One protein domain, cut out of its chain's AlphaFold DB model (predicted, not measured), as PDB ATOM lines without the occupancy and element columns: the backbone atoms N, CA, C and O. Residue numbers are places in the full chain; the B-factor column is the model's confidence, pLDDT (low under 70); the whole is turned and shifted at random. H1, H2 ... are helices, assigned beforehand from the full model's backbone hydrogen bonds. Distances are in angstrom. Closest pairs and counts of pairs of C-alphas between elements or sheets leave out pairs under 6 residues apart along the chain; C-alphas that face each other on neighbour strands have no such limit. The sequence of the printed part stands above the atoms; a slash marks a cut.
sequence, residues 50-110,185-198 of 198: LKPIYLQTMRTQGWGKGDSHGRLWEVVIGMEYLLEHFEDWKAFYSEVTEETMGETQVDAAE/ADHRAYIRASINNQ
ATOM      1  N   LEU A  50     134.313 129.931  82.265       95.25
ATOM      2  CA  LEU A  50     134.416 128.694  83.046       95.25
ATOM      3  C   LEU A  50     134.008 128.861  84.516       95.25
ATOM      4  O   LEU A  50     133.688 127.871  85.181       95.25
ATOM      5  N   LYS A  51     134.020 130.085  85.046       93.19
ATOM      6  CA  LYS A  51     133.774 130.364  86.467       93.19
ATOM      7  C   LYS A  51     132.389 129.894  86.939       93.19
ATOM      8  O   LYS A  51     132.347 129.198  87.958       93.19
ATOM      9  N   PRO A  52     131.281 130.124  86.208       93.56
ATOM     10  CA  PRO A  52     129.979 129.539  86.536       93.56
ATOM     11  C   PRO A  52     129.970 128.012  86.628       93.56
ATOM     12  O   PRO A  52     129.341 127.459  87.530       93.56
ATOM     13  N   ILE A  53     130.701 127.314  85.748       93.69
ATOM     14  CA  ILE A  53     130.797 125.843  85.779       93.69
ATOM     15  C   ILE A  53     131.454 125.388  87.080       93.69
ATOM     16  O   ILE A  53     130.976 124.460  87.737       93.69
ATOM     17  N   TYR A  54     132.555 126.043  87.455       91.81
ATOM     18  CA  TYR A  54     133.263 125.744  88.692       91.81
ATOM     19  C   TYR A  54     132.354 125.946  89.908       91.81
ATOM     20  O   TYR A  54     132.222 125.031  90.720       91.81
ATOM     21  N   LEU A  55     131.676 127.094  90.000       90.50
ATOM     22  CA  LEU A  55     130.768 127.400  91.109       90.50
ATOM     23  C   LEU A  55     129.626 126.384  91.195       90.50
ATOM     24  O   LEU A  55     129.377 125.832  92.265       90.50
ATOM     25  N   GLN A  56     128.997 126.051  90.067       89.94
ATOM     26  CA  GLN A  56     127.921 125.063  90.031       89.94
ATOM     27  C   GLN A  56     128.400 123.663  90.442       89.94
ATOM     28  O   GLN A  56     127.710 122.947  91.173       89.94
ATOM     29  N   THR A  57     129.604 123.276  90.019       90.25
ATOM     30  CA  THR A  57     130.221 121.999  90.404       90.25
ATOM     31  C   THR A  57     130.504 121.965  91.904       90.25
ATOM     32  O   THR A  57     130.119 121.020  92.592       90.25
ATOM     33  N   MET A  58     131.119 123.021  92.440       87.88
ATOM     34  CA  MET A  58     131.441 123.126  93.865       87.88
ATOM     35  C   MET A  58     130.192 123.175  94.741       87.88
ATOM     36  O   MET A  58     130.194 122.628  95.843       87.88
ATOM     37  N   ARG A  59     129.120 123.791  94.243       81.12
ATOM     38  CA  ARG A  59     127.831 123.863  94.923       81.12
ATOM     39  C   ARG A  59     127.139 122.507  94.979       81.12
ATOM     40  O   ARG A  59     126.548 122.174  96.004       81.12
ATOM     41  N   THR A  60     127.216 121.718  93.908       83.56
ATOM     42  CA  THR A  60     126.494 120.439  93.782       83.56
ATOM     43  C   THR A  60     127.283 119.220  94.252       83.56
ATOM     44  O   THR A  60     126.678 118.168  94.460       83.56
ATOM     45  N   GLN A  61     128.587 119.349  94.512       84.06
ATOM     46  CA  GLN A  61     129.398 118.253  95.045       84.06
ATOM     47  C   GLN A  61     128.968 117.819  96.463       84.06
ATOM     48  O   GLN A  61     128.473 118.611  97.267       84.06
ATOM     49  N   GLY A  62     129.230 116.555  96.805       77.75
ATOM     50  CA  GLY A  62     129.009 116.007  98.148       77.75
ATOM     51  C   GLY A  62     127.595 115.468  98.409       77.75
ATOM     52  O   GLY A  62     126.782 115.308  97.505       77.75
ATOM     53  N   TRP A  63     127.318 115.144  99.677       65.50
ATOM     54  CA  TRP A  63     126.117 114.415 100.125       65.50
ATOM     55  C   TRP A  63     125.096 115.309 100.855       65.50
ATOM     56  O   TRP A  63     124.550 114.923 101.885       65.50
ATOM     57  N   GLY A  64     124.852 116.524 100.354       57.91
ATOM     58  CA  GLY A  64     123.644 117.302 100.677       57.91
ATOM     59  C   GLY A  64     123.361 117.591 102.156       57.91
ATOM     60  O   GLY A  64     122.198 117.686 102.546       57.91
ATOM     61  N   LYS A  65     124.383 117.743 103.004       55.22
ATOM     62  CA  LYS A  65     124.185 118.166 104.397       55.22
ATOM     63  C   LYS A  65     124.027 119.693 104.444       55.22
ATOM     64  O   LYS A  65     125.005 120.393 104.674       55.22
ATOM     65  N   GLY A  66     122.814 120.202 104.201       61.00
ATOM     66  CA  GLY A  66     122.497 121.623 104.422       61.00
ATOM     67  C   GLY A  66     121.582 122.329 103.418       61.00
ATOM     68  O   GLY A  66     121.339 123.516 103.605       61.00
ATOM     69  N   ASP A  67     121.050 121.653 102.397       58.56
ATOM     70  CA  ASP A  67     120.171 122.325 101.424       58.56
ATOM     71  C   ASP A  67     118.710 122.246 101.817       58.56
ATOM     72  O   ASP A  67     118.223 121.182 102.201       58.56
ATOM     73  N   SER A  68     117.976 123.339 101.613       59.94
ATOM     74  CA  SER A  68     116.536 123.361 101.865       59.94
ATOM     75  C   SER A  68     115.702 122.702 100.759       59.94
ATOM     76  O   SER A  68     114.576 122.305 101.035       59.94
ATOM     77  N   HIS A  69     116.223 122.568  99.528       68.94
ATOM     78  CA  HIS A  69     115.453 122.111  98.351       68.94
ATOM     79  C   HIS A  69     115.971 120.813  97.697       68.94
ATOM     80  O   HIS A  69     115.357 120.297  96.764       68.94
ATOM     81  N   GLY A  70     117.061 120.235  98.213       78.06
ATOM     82  CA  GLY A  70     117.648 118.992  97.706       78.06
ATOM     83  C   GLY A  70     118.503 119.158  96.441       78.06
ATOM     84  O   GLY A  70     118.368 120.101  95.667       78.06
ATOM     85  N   ARG A  71     119.403 118.193  96.210       77.88
ATOM     86  CA  ARG A  71     120.465 118.283  95.188       77.88
ATOM     87  C   ARG A  71     119.961 118.315  93.751       77.88
ATOM     88  O   ARG A  71     120.548 118.992  92.918       77.88
ATOM     89  N   LEU A  72     118.884 117.587  93.460       84.62
ATOM     90  CA  LEU A  72     118.307 117.566  92.119       84.62
ATOM     91  C   LEU A  72     117.798 118.953  91.715       84.62
ATOM     92  O   LEU A  72     118.010 119.370  90.583       84.62
ATOM     93  N   TRP A  73     117.181 119.676  92.650       85.19
ATOM     94  CA  TRP A  73     116.698 121.031  92.407       85.19
ATOM     95  C   TRP A  73     117.859 121.996  92.129       85.19
ATOM     96  O   TRP A  73     117.843 122.695  91.121       85.19
ATOM     97  N   GLU A  74     118.914 121.949  92.947       84.69
ATOM     98  CA  GLU A  74     120.139 122.744  92.752       84.69
ATOM     99  C   GLU A  74     120.818 122.464  91.398       84.69
ATOM    100  O   GLU A  74     121.356 123.373  90.765       84.69
ATOM    101  N   VAL A  75     120.783 121.212  90.925       88.75
ATOM    102  CA  VAL A  75     121.312 120.837  89.605       88.75
ATOM    103  C   VAL A  75     120.448 121.404  88.484       88.75
ATOM    104  O   VAL A  75     120.993 122.035  87.586       88.75
ATOM    105  N   VAL A  76     119.129 121.195  88.519       89.75
ATOM    106  CA  VAL A  76     118.223 121.648  87.447       89.75
ATOM    107  C   VAL A  76     118.303 123.165  87.285       89.75
ATOM    108  O   VAL A  76     118.523 123.652  86.181       89.75
ATOM    109  N   ILE A  77     118.235 123.898  88.393       85.88
ATOM    110  CA  ILE A  77     118.319 125.361  88.387       85.88
ATOM    111  C   ILE A  77     119.702 125.851  87.951       85.88
ATOM    112  O   ILE A  77     119.822 126.802  87.181       85.88
ATOM    113  N   GLY A  78     120.768 125.192  88.400       89.44
ATOM    114  CA  GLY A  78     122.109 125.552  87.965       89.44
ATOM    115  C   GLY A  78     122.360 125.301  86.481       89.44
ATOM    116  O   GLY A  78     123.089 126.062  85.857       89.44
ATOM    117  N   MET A  79     121.732 124.281  85.891       93.81
ATOM    118  CA  MET A  79     121.798 124.055  84.445       93.81
ATOM    119  C   MET A  79     121.090 125.164  83.663       93.81
ATOM    120  O   MET A  79     121.614 125.587  82.637       93.81
ATOM    121  N   GLU A  80     119.957 125.677  84.153       91.25
ATOM    122  CA  GLU A  80     119.288 126.838  83.544       91.25
ATOM    123  C   GLU A  80     120.193 128.076  83.563       91.25
ATOM    124  O   GLU A  80     120.338 128.754  82.547       91.25
ATOM    125  N   TYR A  81     120.862 128.329  84.691       91.44
ATOM    126  CA  TYR A  81     121.810 129.435  84.813       91.44
ATOM    127  C   TYR A  81     123.028 129.283  83.888       91.44
ATOM    128  O   TYR A  81     123.426 130.242  83.229       91.44
ATOM    129  N   LEU A  82     123.616 128.085  83.817       94.69
ATOM    130  CA  LEU A  82     124.749 127.818  82.925       94.69
ATOM    131  C   LEU A  82     124.366 127.996  81.455       94.69
ATOM    132  O   LEU A  82     125.162 128.526  80.682       94.69
ATOM    133  N   LEU A  83     123.161 127.568  81.073       94.94
ATOM    134  CA  LEU A  83     122.668 127.737  79.711       94.94
ATOM    135  C   LEU A  83     122.538 129.224  79.355       94.94
ATOM    136  O   LEU A  83     123.090 129.634  78.340       94.94
ATOM    137  N   GLU A  84     121.886 130.021  80.213       92.62
ATOM    138  CA  GLU A  84     121.756 131.481  80.043       92.62
ATOM    139  C   GLU A  84     123.141 132.128  79.877       92.62
ATOM    140  O   GLU A  84     123.385 132.851  78.914       92.62
ATOM    141  N   HIS A  85     124.097 131.763  80.735       93.62
ATOM    142  CA  HIS A  85     125.463 132.277  80.666       93.62
ATOM    143  C   HIS A  85     126.174 131.967  79.337       93.62
ATOM    144  O   HIS A  85     126.835 132.837  78.769       93.62
ATOM    145  N   PHE A  86     126.070 130.738  78.821       94.69
ATOM    146  CA  PHE A  86     126.706 130.391  77.547       94.69
ATOM    147  C   PHE A  86     125.998 130.997  76.341       94.69
ATOM    148  O   PHE A  86     126.658 131.260  75.337       94.69
ATOM    149  N   GLU A  87     124.686 131.208  76.413       93.50
ATOM    150  CA  GLU A  87     123.952 131.923  75.371       93.50
ATOM    151  C   GLU A  87     124.416 133.381  75.278       93.50
ATOM    152  O   GLU A  87     124.701 133.838  74.169       93.50
ATOM    153  N   ASP A  88     124.611 134.059  76.414       92.69
ATOM    154  CA  ASP A  88     125.146 135.426  76.466       92.69
ATOM    155  C   ASP A  88     126.554 135.511  75.850       92.69
ATOM    156  O   ASP A  88     126.818 136.334  74.970       92.69
ATOM    157  N   TRP A  89     127.462 134.611  76.248       92.38
ATOM    158  CA  TRP A  89     128.814 134.564  75.679       92.38
ATOM    159  C   TRP A  89     128.823 134.192  74.196       92.38
ATOM    160  O   TRP A  89     129.620 134.725  73.425       92.38
ATOM    161  N   LYS A  90     127.934 133.290  73.768       91.88
ATOM    162  CA  LYS A  90     127.794 132.937  72.353       91.88
ATOM    163  C   LYS A  90     127.330 134.141  71.536       91.88
ATOM    164  O   LYS A  90     127.874 134.348  70.454       91.88
ATOM    165  N   ALA A  91     126.362 134.909  72.041       90.94
ATOM    166  CA  ALA A  91     125.877 136.122  71.390       90.94
ATOM    167  C   ALA A  91     127.009 137.147  71.223       90.94
ATOM    168  O   ALA A  91     127.246 137.611  70.107       90.94
ATOM    169  N   PHE A  92     127.777 137.390  72.291       88.19
ATOM    170  CA  PHE A  92     128.937 138.284  72.278       88.19
ATOM    171  C   PHE A  92     129.956 137.915  71.187       88.19
ATOM    172  O   PHE A  92     130.326 138.754  70.369       88.19
ATOM    173  N   TYR A  93     130.377 136.648  71.104       86.31
ATOM    174  CA  TYR A  93     131.330 136.241  70.065       86.31
ATOM    175  C   TYR A  93     130.719 136.207  68.663       86.31
ATOM    176  O   TYR A  93     131.440 136.442  67.692       86.31
ATOM    177  N   SER A  94     129.420 135.925  68.518       86.88
ATOM    178  CA  SER A  94     128.769 136.003  67.205       86.88
ATOM    179  C   SER A  94     128.715 137.434  66.670       86.88
ATOM    180  O   SER A  94     129.017 137.631  65.500       86.88
ATOM    181  N   GLU A  95     128.440 138.420  67.526       79.75
ATOM    182  CA  GLU A  95     128.421 139.842  67.164       79.75
ATOM    183  C   GLU A  95     129.814 140.329  66.737       79.75
ATOM    184  O   GLU A  95     129.975 140.854  65.639       79.75
ATOM    185  N   VAL A  96     130.853 140.015  67.520       71.62
ATOM    186  CA  VAL A  96     132.255 140.331  67.173       71.62
ATOM    187  C   VAL A  96     132.679 139.688  65.845       71.62
ATOM    188  O   VAL A  96     133.431 140.276  65.064       71.62
ATOM    189  N   THR A  97     132.203 138.471  65.563       68.00
ATOM    190  CA  THR A  97     132.502 137.787  64.295       68.00
ATOM    191  C   THR A  97     131.827 138.488  63.114       68.00
ATOM    192  O   THR A  97     132.442 138.631  62.059       68.00
ATOM    193  N   GLU A  98     130.589 138.959  63.274       64.38
ATOM    194  CA  GLU A  98     129.878 139.697  62.223       64.38
ATOM    195  C   GLU A  98     130.469 141.097  61.985       64.38
ATOM    196  O   GLU A  98     130.636 141.488  60.827       64.38
ATOM    197  N   GLU A  99     130.879 141.818  63.034       57.75
ATOM    198  CA  GLU A  99     131.534 143.132  62.916       57.75
ATOM    199  C   GLU A  99     132.888 143.042  62.194       57.75
ATOM    200  O   GLU A  99     133.140 143.760  61.224       57.75
ATOM    201  N   THR A 100     133.740 142.093  62.594       60.16
ATOM    202  CA  THR A 100     135.064 141.908  61.974       60.16
ATOM    203  C   THR A 100     134.983 141.420  60.524       60.16
ATOM    204  O   THR A 100     135.812 141.810  59.694       60.16
ATOM    205  N   MET A 101     133.978 140.606  60.178       52.34
ATOM    206  CA  MET A 101     133.705 140.192  58.792       52.34
ATOM    207  C   MET A 101     133.103 141.322  57.943       52.34
ATOM    208  O   MET A 101     133.376 141.388  56.740       52.34
ATOM    209  N   GLY A 102     132.322 142.220  58.551       52.56
ATOM    210  CA  GLY A 102     131.783 143.415  57.903       52.56
ATOM    211  C   GLY A 102     132.872 144.417  57.515       52.56
ATOM    212  O   GLY A 102     132.865 144.918  56.392       52.56
ATOM    213  N   GLU A 103     133.855 144.646  58.388       49.91
ATOM    214  CA  GLU A 103     134.987 145.543  58.114       49.91
ATOM    215  C   GLU A 103     135.973 144.955  57.091       49.91
ATOM    216  O   GLU A 103     136.407 145.645  56.166       49.91
ATOM    217  N   THR A 104     136.274 143.653  57.170       50.19
ATOM    218  CA  THR A 104     137.178 143.007  56.199       50.19
ATOM    219  C   THR A 104     136.591 142.894  54.791       50.19
ATOM    220  O   THR A 104     137.358 142.828  53.829       50.19
ATOM    221  N   GLN A 105     135.264 142.915  54.618       48.19
ATOM    222  CA  GLN A 105     134.648 142.916  53.285       48.19
ATOM    223  C   GLN A 105     134.828 144.237  52.525       48.19
ATOM    224  O   GLN A 105     134.919 144.199  51.296       48.19
ATOM    225  N   VAL A 106     134.923 145.376  53.219       50.44
ATOM    226  CA  VAL A 106     135.114 146.687  52.571       50.44
ATOM    227  C   VAL A 106     136.533 146.801  51.993       50.44
ATOM    228  O   VAL A 106     136.691 147.231  50.852       50.44
ATOM    229  N   ASP A 107     137.541 146.283  52.701       47.47
ATOM    230  CA  ASP A 107     138.944 146.298  52.254       47.47
ATOM    231  C   ASP A 107     139.310 145.133  51.310       47.47
ATOM    232  O   ASP A 107     140.191 145.254  50.449       47.47
ATOM    233  N   ALA A 108     138.642 143.978  51.432       48.41
ATOM    234  CA  ALA A 108     138.874 142.836  50.548       48.41
ATOM    235  C   ALA A 108     138.248 143.038  49.159       48.41
ATOM    236  O   ALA A 108     138.831 142.603  48.162       48.41
ATOM    237  N   ALA A 109     137.104 143.724  49.061       48.78
ATOM    238  CA  ALA A 109     136.448 143.994  47.782       48.78
ATOM    239  C   ALA A 109     137.314 144.853  46.838       48.78
ATOM    240  O   ALA A 109     137.321 144.612  45.630       48.78
ATOM    241  N   GLU A 110     138.114 145.784  47.372       45.75
ATOM    242  CA  GLU A 110     139.023 146.622  46.574       45.75
ATOM    243  C   GLU A 110     140.263 145.843  46.084       45.75
ATOM    244  O   GLU A 110     140.754 146.055  44.972       45.75
ATOM    245  N   ALA A 185     111.250 137.162  87.751       60.72
ATOM    246  CA  ALA A 185     112.537 137.859  87.645       60.72
ATOM    247  C   ALA A 185     113.301 137.899  88.985       60.72
ATOM    248  O   ALA A 185     114.527 137.780  89.003       60.72
ATOM    249  N   ASP A 186     112.572 137.959  90.101       61.34
ATOM    250  CA  ASP A 186     113.111 137.907  91.463       61.34
ATOM    251  C   ASP A 186     113.794 136.570  91.774       61.34
ATOM    252  O   ASP A 186     114.842 136.536  92.414       61.34
ATOM    253  N   HIS A 187     113.244 135.462  91.274       58.53
ATOM    254  CA  HIS A 187     113.836 134.140  91.448       58.53
ATOM    255  C   HIS A 187     115.121 134.009  90.623       58.53
ATOM    256  O   HIS A 187     116.120 133.497  91.119       58.53
ATOM    257  N   ARG A 188     115.151 134.565  89.404       61.91
ATOM    258  CA  ARG A 188     116.381 134.639  88.589       61.91
ATOM    259  C   ARG A 188     117.455 135.498  89.254       61.91
ATOM    260  O   ARG A 188     118.623 135.119  89.280       61.91
ATOM    261  N   ALA A 189     117.069 136.639  89.824       68.00
ATOM    262  CA  ALA A 189     117.975 137.492  90.587       68.00
ATOM    263  C   ALA A 189     118.508 136.783  91.842       68.00
ATOM    264  O   ALA A 189     119.708 136.846  92.110       68.00
ATOM    265  N   TYR A 190     117.651 136.051  92.560       69.62
ATOM    266  CA  TYR A 190     118.042 135.234  93.707       69.62
ATOM    267  C   TYR A 190     119.026 134.128  93.317       69.62
ATOM    268  O   TYR A 190     120.049 133.977  93.976       69.62
ATOM    269  N   ILE A 191     118.778 133.409  92.218       64.81
ATOM    270  CA  ILE A 191     119.684 132.367  91.713       64.81
ATOM    271  C   ILE A 191     121.050 132.973  91.386       64.81
ATOM    272  O   ILE A 191     122.060 132.511  91.921       64.81
ATOM    273  N   ARG A 192     121.084 134.064  90.606       68.88
ATOM    274  CA  ARG A 192     122.328 134.777  90.272       68.88
ATOM    275  C   ARG A 192     123.083 135.228  91.522       68.88
ATOM    276  O   ARG A 192     124.288 135.014  91.620       68.88
ATOM    277  N   ALA A 193     122.382 135.792  92.502       66.56
ATOM    278  CA  ALA A 193     122.981 136.196  93.770       66.56
ATOM    279  C   ALA A 193     123.480 134.993  94.593       66.56
ATOM    280  O   ALA A 193     124.532 135.075  95.216       66.56
ATOM    281  N   SER A 194     122.760 133.870  94.581       62.81
ATOM    282  CA  SER A 194     123.106 132.663  95.343       62.81
ATOM    283  C   SER A 194     124.319 131.914  94.784       62.81
ATOM    284  O   SER A 194     125.027 131.259  95.549       62.81
ATOM    285  N   ILE A 195     124.556 132.014  93.473       61.56
ATOM    286  CA  ILE A 195     125.702 131.402  92.795       61.56
ATOM    287  C   ILE A 195     126.941 132.300  92.928       61.56
ATOM    288  O   ILE A 195     128.029 131.789  93.167       61.56
ATOM    289  N   ASN A 196     126.777 133.626  92.852       62.00
ATOM    290  CA  ASN A 196     127.896 134.576  92.877       62.00
ATOM    291  C   ASN A 196     128.397 134.965  94.283       62.00
ATOM    292  O   ASN A 196     129.484 135.527  94.385       62.00
ATOM    293  N   ASN A 197     127.635 134.697  95.352       54.88
ATOM    294  CA  ASN A 197     127.988 135.062  96.736       54.88
ATOM    295  C   ASN A 197     128.669 133.930  97.550       54.88
ATOM    296  O   ASN A 197     128.566 133.938  98.779       54.88
ATOM    297  N   GLN A 198     129.338 132.958  96.915       46.81
ATOM    298  CA  GLN A 198     130.153 131.939  97.610       46.81
ATOM    299  C   GLN A 198     131.651 132.116  97.381       46.81
ATOM    300  O   GLN A 198     132.047 132.424  96.235       46.81
TER     301      GLN A 198
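What this domain is: This is residues 50 to 110 and 185 to 198 of the 198 residues of an uncharacterized protein of Fusarium poae (UniProt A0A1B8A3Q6). One long helix, H2, makes the length of this domain; the short helix H1 lies alongside its first part in a lopsided helical hairpin, and a third helix, H3, is set at right angles to both. The far part of H2, residues 87 to 110, sticks out as a bare arm, and the loop residues 64 to 69 also stand free. The printed part has 75 residues with three named helices, in the order H1, H2, H3, and no named strand; its class is all helix. It is extended, with a radius of gyration of the C-alphas of 18.7 A, and spans 66 by 26 by 19 A.

Where its parts are: Find C-alpha 50 at (134.416, 128.694, 83.046); there H1 begins, and it runs through residues 50 to 60, 15.7 A from first to last C-alpha. After ten residues, look at C-alpha 71 at (120.465, 118.283, 95.188): here H2 begins, residues 71 to 110, and it runs 59.3 A to C-alpha 110 at (139.023, 146.622, 46.574). Beyond the cut, H3 holds residues 185 to 196, 16.6 A long, and ends at C-alpha 196 at (127.896, 134.576, 92.877).

How they stand to each other: Start with the hairpin of H1 and H2: they touch at a shallow tilt of 7 degrees and run opposite ways. Look for their closest C-alphas at Gln 56 and Gly 78, 6.2 A apart; H2 touches H1 with residues 71 to 85 alone. H3 touches H1 with its residues 195 to 196 alone, and the closest C-alphas, of Leu 55 and Ile 195, are 6.7 A apart. Their lines are about perpendicular, at 88 degrees. H2 and H3 only just touch, with 3 pairs of C-alphas within 8 A, the closest being Tyr 81 and Arg 192 at 7.7 A. These two are about perpendicular as well, at 89 degrees; H2 touches H3 with residues 77 to 81 alone, and H3 touches H2 with residues 191 to 192 alone. One of the three touching pairs is at a shallow tilt, and the helix packing is mostly crossed, but only just. In H1 and H3 every O i to N i+4 pair is within hydrogen-bond range; in H2, 33 of 36 are.

The domain as a whole: The C-alphas farthest apart are those of Lys 65 and Glu 110, 66.1 A. Without the stretches that stand free, the body of 45 residues spans 30 by 23 by 19 A. The link from H1 to H2 is short; the link from H2 to H3 runs across the cut, where residues 111 to 184 are not printed and C-alphas 110 and 185 are 49.7 A apart. The mean pLDDT of the printed part is 74.4; look for values under 70 at residues 63 to 69, 97 to 110 and 185 to 198 of this model.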